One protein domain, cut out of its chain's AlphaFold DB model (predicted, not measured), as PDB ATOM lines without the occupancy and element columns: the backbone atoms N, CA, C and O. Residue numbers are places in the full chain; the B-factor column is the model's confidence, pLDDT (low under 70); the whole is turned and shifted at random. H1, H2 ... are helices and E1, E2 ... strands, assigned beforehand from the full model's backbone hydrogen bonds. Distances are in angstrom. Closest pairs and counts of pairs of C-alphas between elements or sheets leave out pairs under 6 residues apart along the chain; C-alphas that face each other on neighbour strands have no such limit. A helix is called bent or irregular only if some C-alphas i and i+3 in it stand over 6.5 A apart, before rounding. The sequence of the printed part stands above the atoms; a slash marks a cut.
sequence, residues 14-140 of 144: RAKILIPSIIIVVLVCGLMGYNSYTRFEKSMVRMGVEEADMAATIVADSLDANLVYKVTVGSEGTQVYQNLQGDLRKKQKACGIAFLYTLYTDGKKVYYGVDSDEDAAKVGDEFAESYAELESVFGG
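What this domain is: This is residues 14 to 140 of the 144 residues of an uncharacterized protein of [Eubacterium] rectale (UniProt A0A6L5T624). A long straight helix, H1, sticks out as an arm with its residues 14 to 47 and ends in a compact head. In the head, H3 folds back beside the last part of H1, the two-stranded hairpin of E1 and E2 packs on H3, and the short H4 sits by the turn of that hairpin. The printed part has 127 residues, with four named helices and two named strands in the order H1, H2, H3, E1, E2, H4; the sheet, E1 - E2, is antiparallel and the class is mostly helix. The whole is extended, with a radius of gyration of the C-alphas of 23.6 A, and spans 80 by 31 by 25 A, the arm making the length.

Where its parts are: Find C-alpha 14 at (24.236, -37.336, -17.132); from there H1 runs through residues 14 to 62, 68.9 A long, to C-alpha 62 at (-0.240, -11.569, 41.902). H1 is neither bent nor irregular, but only just: C-alphas 17 and 20 are 6.0 A apart. Next come H2, residues 65 to 68, and H3, residues 79 to 95, 24.1 A long. Read on to E1, residues 101 to 105, 13.7 A, and E2, residues 110 to 115, 13.8 A. H4, residues 131 to 138, measures 9.0 A and ends at C-alpha 138 at (12.866, 0.855, 41.447); it is irregular, with C-alphas 133 and 136 7.5 A apart.

How they stand to each other: Look first at residues 51 to 59 of H1, which alone touch H3, through its residues 88 to 95. The closest C-alphas, of Ala 55 and Cys 95, are 5.8 A apart, and the two helices run opposite ways at a shallow tilt of 27 degrees. H2 and H3 only just touch, with 3 pairs of C-alphas within 8 A; the closest are those of Leu 67 and Val 80, 6.6 A. E1 and E2 form a hairpin, antiparallel at 150 degrees, with N 102 and O 114 at 2.9 A and N 113 and O 102 at 2.8 A within hydrogen-bond range. The closest C-alphas of H3 and E2, of Gln 85 and Val 114, are 6.1 A apart. H1 and E1 are near each other, with 5 pairs of C-alphas within 10 A. The closest C-alphas of E2 and H4, of Val 110 and Tyr 131, are 5.7 A apart, while H4 and H1 are apart. Every O i to N i+4 pair is within hydrogen-bond range in H3, 43 of 45 in H1 and 2 of 4 in H4; H2 is too short for such a pair.

The domain as a whole: The two C-alphas farthest apart, of Arg 14 and Lys 70, are 80.7 A apart. Without residues 14 to 47, which stand free, the body spans 34 by 33 by 25 A. The link from E2 to H4, residues 116 to 130, is long. The printed part has no cut, its mean pLDDT is 90.3, and no printed residue is under 70.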
ATOM      1  N   ARG A  14      25.172 -37.476 -18.257       74.44
ATOM      2  CA  ARG A  14      24.236 -37.336 -17.132       74.44
ATOM      3  C   ARG A  14      24.938 -36.982 -15.816       74.44
ATOM      4  O   ARG A  14      24.500 -36.063 -15.138       74.44
ATOM      5  N   ALA A  15      26.052 -37.637 -15.484       77.38
ATOM      6  CA  ALA A  15      26.819 -37.339 -14.272       77.38
ATOM      7  C   ALA A  15      27.455 -35.939 -14.318       77.38
ATOM      8  O   ALA A  15      27.500 -35.253 -13.301       77.38
ATOM      9  N   LYS A  16      27.882 -35.478 -15.502       79.62
ATOM     10  CA  LYS A  16      28.458 -34.132 -15.673       79.62
ATOM     11  C   LYS A  16      27.465 -32.997 -15.410       79.62
ATOM     12  O   LYS A  16      27.904 -31.912 -15.061       79.62
ATOM     13  N   ILE A  17      26.165 -33.239 -15.579       83.19
ATOM     14  CA  ILE A  17      25.107 -32.247 -15.327       83.19
ATOM     15  C   ILE A  17      24.535 -32.411 -13.912       83.19
ATOM     16  O   ILE A  17      24.259 -31.431 -13.225       83.19
ATOM     17  N   LEU A  18      24.399 -33.653 -13.447       86.94
ATOM     18  CA  LEU A  18      23.782 -33.968 -12.161       86.94
ATOM     19  C   LEU A  18      24.670 -33.581 -10.966       86.94
ATOM     20  O   LEU A  18      24.166 -33.021  -9.999       86.94
ATOM     21  N   ILE A  19      25.986 -33.809 -11.045       87.94
ATOM     22  CA  ILE A  19      26.931 -33.458  -9.970       87.94
ATOM     23  C   ILE A  19      26.935 -31.947  -9.655       87.94
ATOM     24  O   ILE A  19      26.743 -31.608  -8.489       87.94
ATOM     25  N   PRO A  20      27.109 -31.021 -10.622       89.31
ATOM     26  CA  PRO A  20      27.100 -29.589 -10.315       89.31
ATOM     27  C   PRO A  20      25.738 -29.099  -9.812       89.31
ATOM     28  O   PRO A  20      25.706 -28.254  -8.926       89.31
ATOM     29  N   SER A  21      24.629 -29.664 -10.303       90.50
ATOM     30  CA  SER A  21      23.290 -29.351  -9.783       90.50
ATOM     31  C   SER A  21      23.165 -29.703  -8.295       90.50
ATOM     32  O   SER A  21      22.760 -28.864  -7.494       90.50
ATOM     33  N   ILE A  22      23.612 -30.899  -7.896       91.94
ATOM     34  CA  ILE A  22      23.624 -31.313  -6.484       91.94
ATOM     35  C   ILE A  22      24.513 -30.390  -5.648       91.94
ATOM     36  O   ILE A  22      24.101 -29.973  -4.570       91.94
ATOM     37  N   ILE A  23      25.704 -30.035  -6.141       93.94
ATOM     38  CA  ILE A  23      26.614 -29.126  -5.428       93.94
ATOM     39  C   ILE A  23      25.948 -27.764  -5.199       93.94
ATOM     40  O   ILE A  23      26.005 -27.244  -4.087       93.94
ATOM     41  N   ILE A  24      25.278 -27.207  -6.211       94.19
ATOM     42  CA  ILE A  24      24.569 -25.926  -6.090       94.19
ATOM     43  C   ILE A  24      23.444 -26.025  -5.055       94.19
ATOM     44  O   ILE A  24      23.341 -25.152  -4.198       94.19
ATOM     45  N   VAL A  25      22.637 -27.089  -5.088       95.44
ATOM     46  CA  VAL A  25      21.562 -27.295  -4.104       95.44
ATOM     47  C   VAL A  25      22.131 -27.387  -2.687       95.44
ATOM     48  O   VAL A  25      21.639 -26.702  -1.796       95.44
ATOM     49  N   VAL A  26      23.204 -28.154  -2.479       95.50
ATOM     50  CA  VAL A  26      23.864 -28.270  -1.168       95.50
ATOM     51  C   VAL A  26      24.400 -26.919  -0.689       95.50
ATOM     52  O   VAL A  26      24.211 -26.577   0.476       95.50
ATOM     53  N   LEU A  27      25.015 -26.125  -1.572       95.50
ATOM     54  CA  LEU A  27      25.508 -24.786  -1.232       95.50
ATOM     55  C   LEU A  27      24.370 -23.840  -0.833       95.50
ATOM     56  O   LEU A  27      24.476 -23.151   0.181       95.50
ATOM     57  N   VAL A  28      23.267 -23.830  -1.586       95.94
ATOM     58  CA  VAL A  28      22.090 -23.005  -1.272       95.94
ATOM     59  C   VAL A  28      21.472 -23.429   0.059       95.94
ATOM     60  O   VAL A  28      21.220 -22.575   0.908       95.94
ATOM     61  N   CYS A  29      21.283 -24.733   0.281       93.94
ATOM     62  CA  CYS A  29      20.778 -25.257   1.548       93.94
ATOM     63  C   CYS A  29      21.703 -24.904   2.721       93.94
ATOM     64  O   CYS A  29      21.211 -24.534   3.783       93.94
ATOM     65  N   GLY A  30      23.024 -24.956   2.529       94.50
ATOM     66  CA  GLY A  30      24.003 -24.563   3.543       94.50
ATOM     67  C   GLY A  30      23.913 -23.080   3.909       94.50
ATOM     68  O   GLY A  30      23.848 -22.740   5.089       94.50
ATOM     69  N   LEU A  31      23.831 -22.195   2.910       93.94
ATOM     70  CA  LEU A  31      23.682 -20.751   3.128       93.94
ATOM     71  C   LEU A  31      22.351 -20.406   3.805       93.94
ATOM     72  O   LEU A  31      22.318 -19.597   4.731       93.94
ATOM     73  N   MET A  32      21.252 -21.032   3.370       93.00
ATOM     74  CA  MET A  32      19.947 -20.869   4.010       93.00
ATOM     75  C   MET A  32      19.967 -21.376   5.451       93.00
ATOM     76  O   MET A  32      19.482 -20.676   6.334       93.00
ATOM     77  N   GLY A  33      20.564 -22.543   5.705       93.06
ATOM     78  CA  GLY A  33      20.712 -23.101   7.048       93.06
ATOM     79  C   GLY A  33      21.491 -22.173   7.973       93.06
ATOM     80  O   GLY A  33      21.030 -21.885   9.072       93.06
ATOM     81  N   TYR A  34      22.613 -21.625   7.503       93.50
ATOM     82  CA  TYR A  34      23.426 -20.681   8.272       93.50
ATOM     83  C   TYR A  34      22.676 -19.378   8.597       93.50
ATOM     84  O   TYR A  34      22.610 -18.953   9.752       93.50
ATOM     85  N   ASN A  35      22.047 -18.762   7.592       91.44
ATOM     86  CA  ASN A  35      21.264 -17.536   7.786       91.44
ATOM     87  C   ASN A  35      20.046 -17.767   8.693       91.44
ATOM     88  O   ASN A  35      19.686 -16.910   9.495       91.44
ATOM     89  N   SER A  36      19.417 -18.933   8.575       92.75
ATOM     90  CA  SER A  36      18.287 -19.329   9.408       92.75
ATOM     91  C   SER A  36      18.723 -19.528  10.859       92.75
ATOM     92  O   SER A  36      18.120 -18.953  11.760       92.75
ATOM     93  N   TYR A  37      19.822 -20.253  11.087       90.44
ATOM     94  CA  TYR A  37      20.342 -20.544  12.423       90.44
ATOM     95  C   TYR A  37      20.676 -19.269  13.207       90.44
ATOM     96  O   TYR A  37      20.190 -19.077  14.318       90.44
ATOM     97  N   THR A  38      21.411 -18.342  12.585       87.38
ATOM     98  CA  THR A  38      21.768 -17.059  13.221       87.38
ATOM     99  C   THR A  38      20.545 -16.189  13.533       87.38
ATOM    100  O   THR A  38      20.532 -15.446  14.514       87.38
ATOM    101  N   ARG A  39      19.487 -16.270  12.717       90.38
ATOM    102  CA  ARG A  39      18.228 -15.562  12.978       90.38
ATOM    103  C   ARG A  39      17.408 -16.236  14.075       90.38
ATOM    104  O   ARG A  39      16.759 -15.530  14.848       90.38
ATOM    105  N   PHE A  40      17.422 -17.564  14.140       90.69
ATOM    106  CA  PHE A  40      16.730 -18.319  15.177       90.69
ATOM    107  C   PHE A  40      17.299 -18.016  16.554       90.69
ATOM    108  O   PHE A  40      16.520 -17.684  17.436       90.69
ATOM    109  N   GLU A  41      18.622 -18.007  16.711       89.94
ATOM    110  CA  GLU A  41      19.276 -17.665  17.980       89.94
ATOM    111  C   GLU A  41      18.810 -16.301  18.511       89.94
ATOM    112  O   GLU A  41      18.283 -16.199  19.617       89.94
ATOM    113  N   LYS A  42      18.880 -15.256  17.675       89.75
ATOM    114  CA  LYS A  42      18.409 -13.910  18.047       89.75
ATOM    115  C   LYS A  42      16.919 -13.876  18.380       89.75
ATOM    116  O   LYS A  42      16.496 -13.117  19.247       89.75
ATOM    117  N   SER A  43      16.118 -14.663  17.664       91.69
ATOM    118  CA  SER A  43      14.673 -14.726  17.891       91.69
ATOM    119  C   SER A  43      14.348 -15.452  19.195       91.69
ATOM    120  O   SER A  43      13.447 -15.013  19.896       91.69
ATOM    121  N   MET A  44      15.101 -16.500  19.545       90.00
ATOM    122  CA  MET A  44      14.967 -17.208  20.818       90.00
ATOM    123  C   MET A  44      15.344 -16.318  21.999       90.00
ATOM    124  O   MET A  44      14.608 -16.293  22.975       90.00
ATOM    125  N   VAL A  45      16.434 -15.547  21.898       89.75
ATOM    126  CA  VAL A  45      16.824 -14.605  22.962       89.75
ATOM    127  C   VAL A  45      15.731 -13.563  23.187       89.75
ATOM    128  O   VAL A  45      15.313 -13.359  24.320       89.75
ATOM    129  N   ARG A  46      15.213 -12.945  22.116       89.31
ATOM    130  CA  ARG A  46      14.129 -11.959  22.244       89.31
ATOM    131  C   ARG A  46      12.858 -12.572  22.836       89.31
ATOM    132  O   ARG A  46      12.250 -11.957  23.697       89.31
ATOM    133  N   MET A  47      12.489 -13.774  22.396       90.06
ATOM    134  CA  MET A  47      11.337 -14.492  22.943       90.06
ATOM    135  C   MET A  47      11.517 -14.774  24.439       90.06
ATOM    136  O   MET A  47      10.589 -14.555  25.202       90.06
ATOM    137  N   GLY A  48      12.717 -15.173  24.870       88.88
ATOM    138  CA  GLY A  48      13.015 -15.382  26.288       88.88
ATOM    139  C   GLY A  48      12.920 -14.102  27.126       88.88
ATOM    140  O   GLY A  48      12.444 -14.159  28.254       88.88
ATOM    141  N   VAL A  49      13.320 -12.947  26.578       88.81
ATOM    142  CA  VAL A  49      13.137 -11.641  27.244       88.81
ATOM    143  C   VAL A  49      11.651 -11.307  27.384       88.81
ATOM    144  O   VAL A  49      11.215 -10.954  28.473       88.81
ATOM    145  N   GLU A  50      10.865 -11.476  26.319       88.56
ATOM    146  CA  GLU A  50       9.411 -11.244  26.346       88.56
ATOM    147  C   GLU A  50       8.691 -12.191  27.329       88.56
ATOM    148  O   GLU A  50       7.784 -11.775  28.049       88.56
ATOM    149  N   GLU A  51       9.105 -13.459  27.406       89.31
ATOM    150  CA  GLU A  51       8.576 -14.428  28.375       89.31
ATOM    151  C   GLU A  51       8.941 -14.058  29.820       89.31
ATOM    152  O   GLU A  51       8.088 -14.143  30.707       89.31
ATOM    153  N   ALA A  52      10.183 -13.626  30.065       90.19
ATOM    154  CA  ALA A  52      10.640 -13.198  31.385       90.19
ATOM    155  C   ALA A  52       9.906 -11.940  31.866       90.19
ATOM    156  O   ALA A  52       9.469 -11.897  33.016       90.19
ATOM    157  N   ASP A  53       9.714 -10.961  30.985       89.44
ATOM    158  CA  ASP A  53       8.970  -9.735  31.276       89.44
ATOM    159  C   ASP A  53       7.493 -10.022  31.597       89.44
ATOM    160  O   ASP A  53       6.954  -9.595  32.624       89.44
ATOM    161  N   MET A  54       6.850 -10.869  30.786       89.00
ATOM    162  CA  MET A  54       5.484 -11.318  31.052       89.00
ATOM    163  C   MET A  54       5.380 -12.044  32.399       89.00
ATOM    164  O   MET A  54       4.441 -11.810  33.165       89.00
ATOM    165  N   ALA A  55       6.335 -12.923  32.709       90.88
ATOM    166  CA  ALA A  55       6.367 -13.635  33.977       90.88
ATOM    167  C   ALA A  55       6.553 -12.681  35.163       90.88
ATOM    168  O   ALA A  55       5.831 -12.806  36.154       90.88
ATOM    169  N   ALA A  56       7.466 -11.712  35.053       90.06
ATOM    170  CA  ALA A  56       7.697 -10.696  36.074       90.06
ATOM    171  C   ALA A  56       6.430  -9.871  36.332       90.06
ATOM    172  O   ALA A  56       6.035  -9.716  37.487       90.06
ATOM    173  N   THR A  57       5.738  -9.443  35.273       89.31
ATOM    174  CA  THR A  57       4.473  -8.698  35.365       89.31
ATOM    175  C   THR A  57       3.379  -9.517  36.054       89.31
ATOM    176  O   THR A  57       2.775  -9.065  37.026       89.31
ATOM    177  N   ILE A  58       3.164 -10.770  35.632       89.62
ATOM    178  CA  ILE A  58       2.168 -11.664  36.253       89.62
ATOM    179  C   ILE A  58       2.481 -11.901  37.735       89.62
ATOM    180  O   ILE A  58       1.574 -11.994  38.569       89.62
ATOM    181  N   VAL A  59       3.759 -12.063  38.072       89.88
ATOM    182  CA  VAL A  59       4.200 -12.270  39.452       89.88
ATOM    183  C   VAL A  59       3.962 -11.008  40.271       89.88
ATOM    184  O   VAL A  59       3.320 -11.109  41.313       89.88
ATOM    185  N   ALA A  60       4.382  -9.841  39.784       87.75
ATOM    186  CA  ALA A  60       4.184  -8.558  40.451       87.75
ATOM    187  C   ALA A  60       2.698  -8.266  40.726       87.75
ATOM    188  O   ALA A  60       2.354  -7.906  41.850       87.75
ATOM    189  N   ASP A  61       1.816  -8.525  39.757       86.94
ATOM    190  CA  ASP A  61       0.364  -8.336  39.903       86.94
ATOM    191  C   ASP A  61      -0.285  -9.326  40.881       86.94
ATOM    192  O   ASP A  61      -1.360  -9.067  41.428       86.94
ATOM    193  N   SER A  62       0.330 -10.496  41.079       86.50
ATOM    194  CA  SER A  62      -0.240 -11.569  41.902       86.50
ATOM    195  C   SER A  62       0.345 -11.676  43.308       86.50
ATOM    196  O   SER A  62      -0.255 -12.343  44.153       86.50
ATOM    197  N   LEU A  63       1.492 -11.049  43.577       86.19
ATOM    198  CA  LEU A  63       2.113 -11.049  44.897       86.19
ATOM    199  C   LEU A  63       1.413 -10.066  45.842       86.19
ATOM    200  O   LEU A  63       1.162  -8.912  45.508       86.19
ATOM    201  N   ASP A  64       1.157 -10.508  47.075       85.38
ATOM    202  CA  ASP A  64       0.657  -9.617  48.123       85.38
ATOM    203  C   ASP A  64       1.790  -8.710  48.620       85.38
ATOM    204  O   ASP A  64       2.645  -9.116  49.416       85.38
ATOM    205  N   ALA A  65       1.770  -7.455  48.168       81.56
ATOM    206  CA  ALA A  65       2.743  -6.435  48.547       81.56
ATOM    207  C   ALA A  65       2.869  -6.255  50.074       81.56
ATOM    208  O   ALA A  65       3.956  -5.958  50.573       81.56
ATOM    209  N   ASN A  66       1.798  -6.494  50.844       84.31
ATOM    210  CA  ASN A  66       1.846  -6.389  52.306       84.31
ATOM    211  C   ASN A  66       2.644  -7.524  52.947       84.31
ATOM    212  O   ASN A  66       3.182  -7.353  54.042       84.31
ATOM    213  N   LEU A  67       2.677  -8.697  52.311       83.50
ATOM    214  CA  LEU A  67       3.498  -9.815  52.762       83.50
ATOM    215  C   LEU A  67       4.952  -9.596  52.363       83.50
ATOM    216  O   LEU A  67       5.828  -9.801  53.199       83.50
ATOM    217  N   VAL A  68       5.202  -9.115  51.142       85.38
ATOM    218  CA  VAL A  68       6.558  -8.798  50.664       85.38
ATOM    219  C   VAL A  68       7.223  -7.752  51.563       85.38
ATOM    220  O   VAL A  68       8.356  -7.950  51.985       85.38
ATOM    221  N   TYR A  69       6.501  -6.701  51.966       83.88
ATOM    222  CA  TYR A  69       7.028  -5.669  52.872       83.88
ATOM    223  C   TYR A  69       7.399  -6.194  54.274       83.88
ATOM    224  O   TYR A  69       8.207  -5.592  54.976       83.88
ATOM    225  N   LYS A  70       6.812  -7.317  54.709       86.25
ATOM    226  CA  LYS A  70       7.119  -7.941  56.008       86.25
ATOM    227  C   LYS A  70       8.352  -8.840  55.962       86.25
ATOM    228  O   LYS A  70       8.784  -9.297  57.018       86.25
ATOM    229  N   VAL A  71       8.890  -9.123  54.775       89.38
ATOM    230  CA  VAL A  71      10.106  -9.918  54.624       89.38
ATOM    231  C   VAL A  71      11.308  -9.044  54.963       89.38
ATOM    232  O   VAL A  71      11.650  -8.112  54.243       89.38
ATOM    233  N   THR A  72      11.956  -9.362  56.077       89.88
ATOM    234  CA  THR A  72      13.225  -8.759  56.501       89.88
ATOM    235  C   THR A  72      14.288  -9.833  56.684       89.88
ATOM    236  O   THR A  72      13.967 -11.019  56.769       89.88
ATOM    237  N   VAL A  73      15.552  -9.433  56.814       91.00
ATOM    238  CA  VAL A  73      16.664 -10.348  57.124       91.00
ATOM    239  C   VAL A  73      16.302 -11.258  58.308       91.00
ATOM    240  O   VAL A  73      15.841 -10.770  59.343       91.00
ATOM    241  N   GLY A  74      16.471 -12.575  58.147       88.75
ATOM    242  CA  GLY A  74      16.098 -13.583  59.148       88.75
ATOM    243  C   GLY A  74      14.655 -14.097  59.049       88.75
ATOM    244  O   GLY A  74      14.235 -14.903  59.884       88.75
ATOM    245  N   SER A  75      13.875 -13.651  58.056       90.25
ATOM    246  CA  SER A  75      12.490 -14.097  57.854       90.25
ATOM    247  C   SER A  75      12.364 -15.481  57.220       90.25
ATOM    248  O   SER A  75      11.251 -15.994  57.155       90.25
ATOM    249  N   GLU A  76      13.451 -16.116  56.783       89.62
ATOM    250  CA  GLU A  76      13.451 -17.365  56.007       89.62
ATOM    251  C   GLU A  76      12.747 -18.527  56.730       89.62
ATOM    252  O   GLU A  76      12.113 -19.381  56.111       89.62
ATOM    253  N   GLY A  77      12.810 -18.539  58.065       89.00
ATOM    254  CA  GLY A  77      12.123 -19.524  58.907       89.00
ATOM    255  C   GLY A  77      10.651 -19.208  59.196       89.00
ATOM    256  O   GLY A  77       9.977 -19.995  59.860       89.00
ATOM    257  N   THR A  78      10.142 -18.059  58.755       93.19
ATOM    258  CA  THR A  78       8.768 -17.627  59.039       93.19
ATOM    259  C   THR A  78       7.780 -18.211  58.036       93.19
ATOM    260  O   THR A  78       8.092 -18.421  56.864       93.19
ATOM    261  N   GLN A  79       6.531 -18.391  58.473       91.75
ATOM    262  CA  GLN A  79       5.460 -18.843  57.583       91.75
ATOM    263  C   GLN A  79       5.212 -17.862  56.426       91.75
ATOM    264  O   GLN A  79       4.850 -18.282  55.331       91.75
ATOM    265  N   VAL A  80       5.414 -16.559  56.656       90.56
ATOM    266  CA  VAL A  80       5.232 -15.520  55.630       90.56
ATOM    267  C   VAL A  80       6.220 -15.723  54.485       90.56
ATOM    268  O   VAL A  80       5.799 -15.781  53.332       90.56
ATOM    269  N   TYR A  81       7.505 -15.896  54.803       92.56
ATOM    270  CA  TYR A  81       8.528 -16.154  53.793       92.56
ATOM    271  C   TYR A  81       8.269 -17.463  53.048       92.56
ATOM    272  O   TYR A  81       8.275 -17.476  51.823       92.56
ATOM    273  N   GLN A  82       7.974 -18.551  53.764       91.81
ATOM    274  CA  GLN A  82       7.729 -19.856  53.140       91.81
ATOM    275  C   GLN A  82       6.515 -19.846  52.207       91.81
ATOM    276  O   GLN A  82       6.545 -20.474  51.148       91.81
ATOM    277  N   ASN A  83       5.457 -19.114  52.568       91.25
ATOM    278  CA  ASN A  83       4.292 -18.944  51.705       91.25
ATOM    279  C   ASN A  83       4.655 -18.162  50.437       91.25
ATOM    280  O   ASN A  83       4.357 -18.630  49.341       91.25
ATOM    281  N   LEU A  84       5.348 -17.026  50.580       92.19
ATOM    282  CA  LEU A  84       5.806 -16.227  49.441       92.19
ATOM    283  C   LEU A  84       6.730 -17.036  48.531       92.19
ATOM    284  O   LEU A  84       6.489 -17.113  47.332       92.19
ATOM    285  N   GLN A  85       7.734 -17.708  49.089       92.88
ATOM    286  CA  GLN A  85       8.652 -18.552  48.328       92.88
ATOM    287  C   GLN A  85       7.905 -19.680  47.606       92.88
ATOM    288  O   GLN A  85       8.179 -19.970  46.441       92.88
ATOM    289  N   GLY A  86       6.928 -20.304  48.269       91.81
ATOM    290  CA  GLY A  86       6.070 -21.317  47.664       91.81
ATOM    291  C   GLY A  86       5.253 -20.776  46.491       91.81
ATOM    292  O   GLY A  86       5.113 -21.458  45.474       91.81
ATOM    293  N   ASP A  87       4.738 -19.556  46.602       91.31
ATOM    294  CA  ASP A  87       3.974 -18.914  45.536       91.31
ATOM    295  C   ASP A  87       4.870 -18.471  44.376       91.31
ATOM    296  O   ASP A  87       4.544 -18.790  43.230       91.31
ATOM    297  N   LEU A  88       6.040 -17.879  44.645       92.69
ATOM    298  CA  LEU A  88       7.048 -17.613  43.614       92.69
ATOM    299  C   LEU A  88       7.435 -18.908  42.882       92.69
ATOM    300  O   LEU A  88       7.385 -18.946  41.657       92.69
ATOM    301  N   ARG A  89       7.712 -20.011  43.590       93.50
ATOM    302  CA  ARG A  89       8.034 -21.316  42.974       93.50
ATOM    303  C   ARG A  89       6.930 -21.840  42.061       93.50
ATOM    304  O   ARG A  89       7.213 -22.394  40.998       93.50
ATOM    305  N   LYS A  90       5.661 -21.697  42.457       92.44
ATOM    306  CA  LYS A  90       4.529 -22.088  41.599       92.44
ATOM    307  C   LYS A  90       4.494 -21.242  40.330       92.44
ATOM    308  O   LYS A  90       4.269 -21.791  39.256       92.44
ATOM    309  N   LYS A  91       4.717 -19.931  40.450       91.81
ATOM    310  CA  LYS A  91       4.708 -18.998  39.318       91.81
ATOM    311  C   LYS A  91       5.895 -19.217  38.387       91.81
ATOM    312  O   LYS A  91       5.676 -19.358  37.193       91.81
ATOM    313  N   GLN A  92       7.101 -19.378  38.926       92.81
ATOM    314  CA  GLN A  92       8.305 -19.764  38.185       92.81
ATOM    315  C   GLN A  92       8.035 -20.996  37.309       92.81
ATOM    316  O   GLN A  92       8.246 -20.959  36.099       92.81
ATOM    317  N   LYS A  93       7.479 -22.066  37.901       92.00
ATOM    318  CA  LYS A  93       7.132 -23.298  37.174       92.00
ATOM    319  C   LYS A  93       6.021 -23.092  36.145       92.00
ATOM    320  O   LYS A  93       6.092 -23.671  35.068       92.00
ATOM    321  N   ALA A  94       5.002 -22.298  36.468       90.94
ATOM    322  CA  ALA A  94       3.887 -22.028  35.563       90.94
ATOM    323  C   ALA A  94       4.307 -21.191  34.343       90.94
ATOM    324  O   ALA A  94       3.804 -21.426  33.249       90.94
ATOM    325  N   CYS A  95       5.230 -20.247  34.531       89.44
ATOM    326  CA  CYS A  95       5.758 -19.379  33.482       89.44
ATOM    327  C   CYS A  95       6.957 -19.987  32.736       89.44
ATOM    328  O   CYS A  95       7.407 -19.407  31.758       89.44
ATOM    329  N   GLY A  96       7.485 -21.135  33.178       89.19
ATOM    330  CA  GLY A  96       8.630 -21.791  32.536       89.19
ATOM    331  C   GLY A  96       9.955 -21.034  32.682       89.19
ATOM    332  O   GLY A  96      10.857 -21.231  31.873       89.19
ATOM    333  N   ILE A  97      10.084 -20.180  33.701       89.94
ATOM    334  CA  ILE A  97      11.268 -19.339  33.910       89.94
ATOM    335  C   ILE A  97      12.319 -20.084  34.735       89.94
ATOM    336  O   ILE A  97      11.996 -20.779  35.698       89.94
ATOM    337  N   ALA A  98      13.593 -19.912  34.374       89.88
ATOM    338  CA  ALA A  98      14.707 -20.550  35.069       89.88
ATOM    339  C   ALA A  98      14.877 -20.032  36.505       89.88
ATOM    340  O   ALA A  98      14.972 -20.841  37.419       89.88
ATOM    341  N   PHE A  99      14.836 -18.713  36.712       90.94
ATOM    342  CA  PHE A  99      15.058 -18.069  38.010       90.94
ATOM    343  C   PHE A  99      14.000 -16.996  38.268       90.94
ATOM    344  O   PHE A  99      13.693 -16.211  37.373       90.94
ATOM    345  N   LEU A 100      13.449 -16.947  39.482       93.56
ATOM    346  CA  LEU A 100      12.478 -15.927  39.874       93.56
ATOM    347  C   LEU A 100      12.737 -15.481  41.315       93.56
ATOM    348  O   LEU A 100      12.624 -16.262  42.255       93.56
ATOM    349  N   TYR A 101      13.036 -14.201  41.496       93.56
ATOM    350  CA  TYR A 101      13.334 -13.634  42.805       93.56
ATOM    351  C   TYR A 101      12.839 -12.195  42.904       93.56
ATOM    352  O   TYR A 101      12.592 -11.532  41.897       93.56
ATOM    353  N   THR A 102      12.687 -11.707  44.132       92.62
ATOM    354  CA  THR A 102      12.417 -10.293  44.401       92.62
ATOM    355  C   THR A 102      13.687  -9.581  44.839       92.62
ATOM    356  O   THR A 102      14.535 -10.162  45.517       92.62
ATOM    357  N   LEU A 103      13.808  -8.308  44.468       92.94
ATOM    358  CA  LEU A 103      14.894  -7.433  44.895       92.94
ATOM    359  C   LEU A 103      14.324  -6.252  45.677       92.94
ATOM    360  O   LEU A 103      13.235  -5.759  45.379       92.94
ATOM    361  N   TYR A 104      15.078  -5.777  46.661       91.81
ATOM    362  CA  TYR A 104      14.791  -4.533  47.367       91.81
ATOM    363  C   TYR A 104      16.060  -3.696  47.514       91.81
ATOM    364  O   TYR A 104      17.173  -4.169  47.296       91.81
ATOM    365  N   THR A 105      15.899  -2.425  47.870       92.19
ATOM    366  CA  THR A 105      17.013  -1.480  47.970       92.19
ATOM    367  C   THR A 105      16.871  -0.571  49.184       92.19
ATOM    368  O   THR A 105      15.765  -0.247  49.613       92.19
ATOM    369  N   ASP A 106      18.010  -0.144  49.725       91.06
ATOM    370  CA  ASP A 106      18.133   0.929  50.719       91.06
ATOM    371  C   ASP A 106      18.490   2.291  50.079       91.06
ATOM    372  O   ASP A 106      18.819   3.246  50.786       91.06
ATOM    373  N   GLY A 107      18.462   2.377  48.742       88.75
ATOM    374  CA  GLY A 107      18.892   3.538  47.956       88.75
ATOM    375  C   GLY A 107      20.407   3.634  47.741       88.75
ATOM    376  O   GLY A 107      20.884   4.621  47.185       88.75
ATOM    377  N   LYS A 108      21.186   2.646  48.200       90.50
ATOM    378  CA  LYS A 108      22.640   2.559  47.975       90.50
ATOM    379  C   LYS A 108      23.033   1.256  47.297       90.50
ATOM    380  O   LYS A 108      23.892   1.261  46.420       90.50
ATOM    381  N   LYS A 109      22.433   0.151  47.729       93.62
ATOM    382  CA  LYS A 109      22.692  -1.202  47.237       93.62
ATOM    383  C   LYS A 109      21.385  -1.920  46.940       93.62
ATOM    384  O   LYS A 109      20.303  -1.461  47.316       93.62
ATOM    385  N   VAL A 110      21.502  -3.043  46.247       94.75
ATOM    386  CA  VAL A 110      20.387  -3.918  45.900       94.75
ATOM    387  C   VAL A 110      20.580  -5.243  46.622       94.75
ATOM    388  O   VAL A 110      21.705  -5.729  46.734       94.75
ATOM    389  N   TYR A 111      19.492  -5.794  47.143       94.50
ATOM    390  CA  TYR A 111      19.507  -6.988  47.975       94.50
ATOM    391  C   TYR A 111      18.426  -7.973  47.541       94.50
ATOM    392  O   TYR A 111      17.343  -7.564  47.111       94.50
ATOM    393  N   TYR A 112      18.699  -9.262  47.713       94.69
ATOM    394  CA  TYR A 112      17.714 -10.319  47.523       94.69
ATOM    395  C   TYR A 112      16.638 -10.271  48.607       94.69
ATOM    396  O   TYR A 112      16.937 -10.192  49.797       94.69
ATOM    397  N   GLY A 113      15.376 -10.328  48.186       93.50
ATOM    398  CA  GLY A 113      14.211 -10.487  49.048       93.50
ATOM    399  C   GLY A 113      13.845 -11.959  49.194       93.50
ATOM    400  O   GLY A 113      14.331 -12.640  50.084       93.50
ATOM    401  N   VAL A 114      12.960 -12.446  48.328       93.81
ATOM    402  CA  VAL A 114      12.529 -13.848  48.291       93.81
ATOM    403  C   VAL A 114      13.029 -14.474  47.002       93.81
ATOM    404  O   VAL A 114      12.712 -13.977  45.925       93.81
ATOM    405  N   ASP A 115      13.761 -15.576  47.120       93.88
ATOM    406  CA  ASP A 115      14.277 -16.344  45.990       93.88
ATOM    407  C   ASP A 115      13.574 -17.706  45.904       93.88
ATOM    408  O   ASP A 115      13.416 -18.413  46.906       93.88
ATOM    409  N   SER A 116      13.078 -18.045  44.713       93.38
ATOM    410  CA  SER A 116      12.335 -19.272  44.451       93.38
ATOM    411  C   SER A 116      13.219 -20.501  44.240       93.38
ATOM    412  O   SER A 116      12.687 -21.613  44.248       93.38
ATOM    413  N   ASP A 117      14.532 -20.348  44.075       90.94
ATOM    414  CA  ASP A 117      15.439 -21.467  43.811       90.94
ATOM    415  C   ASP A 117      15.544 -22.450  45.003       90.94
ATOM    416  O   ASP A 117      15.125 -22.161  46.131       90.94
ATOM    417  N   GLU A 118      16.040 -23.663  44.753       84.62
ATOM    418  CA  GLU A 118      16.446 -24.623  45.784       84.62
ATOM    419  C   GLU A 118      17.657 -24.099  46.564       84.62
ATOM    420  O   GLU A 118      17.629 -24.123  47.796       84.62
ATOM    421  N   ASP A 119      18.640 -23.533  45.856       88.94
ATOM    422  CA  ASP A 119      19.813 -22.860  46.427       88.94
ATOM    423  C   ASP A 119      19.560 -21.348  46.581       88.94
ATOM    424  O   ASP A 119      20.358 -20.511  46.164       88.94
ATOM    425  N   ALA A 120      18.410 -21.006  47.169       88.31
ATOM    426  CA  ALA A 120      17.945 -19.632  47.328       88.31
ATOM    427  C   ALA A 120      18.968 -18.725  48.036       88.31
ATOM    428  O   ALA A 120      19.472 -19.058  49.118       88.31
ATOM    429  N   ALA A 121      19.182 -17.532  47.476       91.62
ATOM    430  CA  ALA A 121      19.851 -16.440  48.172       91.62
ATOM    431  C   ALA A 121      19.100 -16.081  49.466       91.62
ATOM    432  O   ALA A 121      17.871 -16.189  49.553       91.62
ATOM    433  N   LYS A 122      19.838 -15.654  50.496       92.56
ATOM    434  CA  LYS A 122      19.229 -15.228  51.759       92.56
ATOM    435  C   LYS A 122      18.664 -13.825  51.630       92.56
ATOM    436  O   LYS A 122      19.147 -13.003  50.850       92.56
ATOM    437  N   VAL A 123      17.675 -13.528  52.468       93.12
ATOM    438  CA  VAL A 123      17.115 -12.184  52.554       93.12
ATOM    439  C   VAL A 123      18.227 -11.235  53.004       93.12
ATOM    440  O   VAL A 123      18.774 -11.382  54.099       93.12
ATOM    441  N   GLY A 124      18.536 -10.238  52.180       92.50
ATOM    442  CA  GLY A 124      19.588  -9.262  52.452       92.50
ATOM    443  C   GLY A 124      20.961  -9.600  51.885       92.50
ATOM    444  O   GLY A 124      21.876  -8.798  52.071       92.50
ATOM    445  N   ASP A 125      21.116 -10.722  51.177       94.69
ATOM    446  CA  ASP A 125      22.318 -10.949  50.377       94.69
ATOM    447  C   ASP A 125      22.411  -9.878  49.281       94.69
ATOM    448  O   ASP A 125      21.408  -9.491  48.677       94.69
ATOM    449  N   GLU A 126      23.615  -9.358  49.051       94.44
ATOM    450  CA  GLU A 126      23.851  -8.291  48.075       94.44
ATOM    451  C   GLU A 126      23.714  -8.830  46.647       94.44
ATOM    452  O   GLU A 126      24.304  -9.852  46.290       94.44
ATOM    453  N   PHE A 127      22.931  -8.128  45.830       94.25
ATOM    454  CA  PHE A 127      22.799  -8.414  44.410       94.25
ATOM    455  C   PHE A 127      24.049  -7.939  43.662       94.25
ATOM    456  O   PHE A 127      24.659  -6.934  44.024       94.25
ATOM    457  N   ALA A 128      24.436  -8.670  42.617       91.00
ATOM    458  CA  ALA A 128      25.680  -8.401  41.899       91.00
ATOM    459  C   ALA A 128      25.672  -7.054  41.154       91.00
ATOM    460  O   ALA A 128      26.723  -6.422  41.034       91.00
ATOM    461  N   GLU A 129      24.510  -6.627  40.650       88.81
ATOM    462  CA  GLU A 129      24.374  -5.358  39.928       88.81
ATOM    463  C   GLU A 129      24.219  -4.171  40.875       88.81
ATOM    464  O   GLU A 129      23.694  -4.266  41.989       88.81
ATOM    465  N   SER A 130      24.685  -3.017  40.410       89.12
ATOM    466  CA  SER A 130      24.690  -1.807  41.216       89.12
ATOM    467  C   SER A 130      23.307  -1.155  41.277       89.12
ATOM    468  O   SER A 130      22.505  -1.236  40.347       89.12
ATOM    469  N   TYR A 131      23.042  -0.400  42.348       89.94
ATOM    470  CA  TYR A 131      21.821   0.407  42.428       89.94
ATOM    471  C   TYR A 131      21.695   1.400  41.263       89.94
ATOM    472  O   TYR A 131      20.592   1.631  40.789       89.94
ATOM    473  N   ALA A 132      22.809   1.953  40.771       89.56
ATOM    474  CA  ALA A 132      22.793   2.913  39.667       89.56
ATOM    475  C   ALA A 132      22.252   2.310  38.358       89.56
ATOM    476  O   ALA A 132      21.604   3.013  37.587       89.56
ATOM    477  N   GLU A 133      22.490   1.019  38.113       87.69
ATOM    478  CA  GLU A 133      21.965   0.309  36.938       87.69
ATOM    479  C   GLU A 133      20.467   0.009  37.076       87.69
ATOM    480  O   GLU A 133      19.734   0.029  36.090       87.69
ATOM    481  N   LEU A 134      19.996  -0.204  38.307       91.06
ATOM    482  CA  LEU A 134      18.617  -0.592  38.607       91.06
ATOM    483  C   LEU A 134      17.741   0.562  39.124       91.06
ATOM    484  O   LEU A 134      16.564   0.357  39.417       91.06
ATOM    485  N   GLU A 135      18.268   1.785  39.219       90.81
ATOM    486  CA  GLU A 135      17.561   2.950  39.773       90.81
ATOM    487  C   GLU A 135      16.231   3.199  39.046       90.81
ATOM    488  O   GLU A 135      15.193   3.416  39.676       90.81
ATOM    489  N   SER A 136      16.230   3.096  37.713       90.25
ATOM    490  CA  SER A 136      15.015   3.239  36.910       90.25
ATOM    491  C   SER A 136      13.978   2.159  37.204       90.25
ATOM    492  O   SER A 136      12.782   2.450  37.144       90.25
ATOM    493  N   VAL A 137      14.425   0.950  37.554       89.44
ATOM    494  CA  VAL A 137      13.561  -0.198  37.853       89.44
ATOM    495  C   VAL A 137      12.812   0.006  39.154       89.44
ATOM    496  O   VAL A 137      11.588  -0.112  39.197       89.44
ATOM    497  N   PHE A 138      13.512   0.452  40.195       89.00
ATOM    498  CA  PHE A 138      12.866   0.855  41.447       89.00
ATOM    499  C   PHE A 138      11.970   2.094  41.283       89.00
ATOM    500  O   PHE A 138      11.046   2.294  42.070       89.00
ATOM    501  N   GLY A 139      12.199   2.895  40.239       86.50
ATOM    502  CA  GLY A 139      11.310   3.971  39.796       86.50
ATOM    503  C   GLY A 139      10.082   3.513  38.994       86.50
ATOM    504  O   GLY A 139       9.316   4.367  38.543       86.50
ATOM    505  N   GLY A 140       9.889   2.204  38.801       83.81
ATOM    506  CA  GLY A 140       8.746   1.619  38.094       83.81
ATOM    507  C   GLY A 140       8.905   1.530  36.575       83.81
ATOM    508  O   GLY A 140       7.905   1.396  35.874       83.81
TER     509      GLY A 140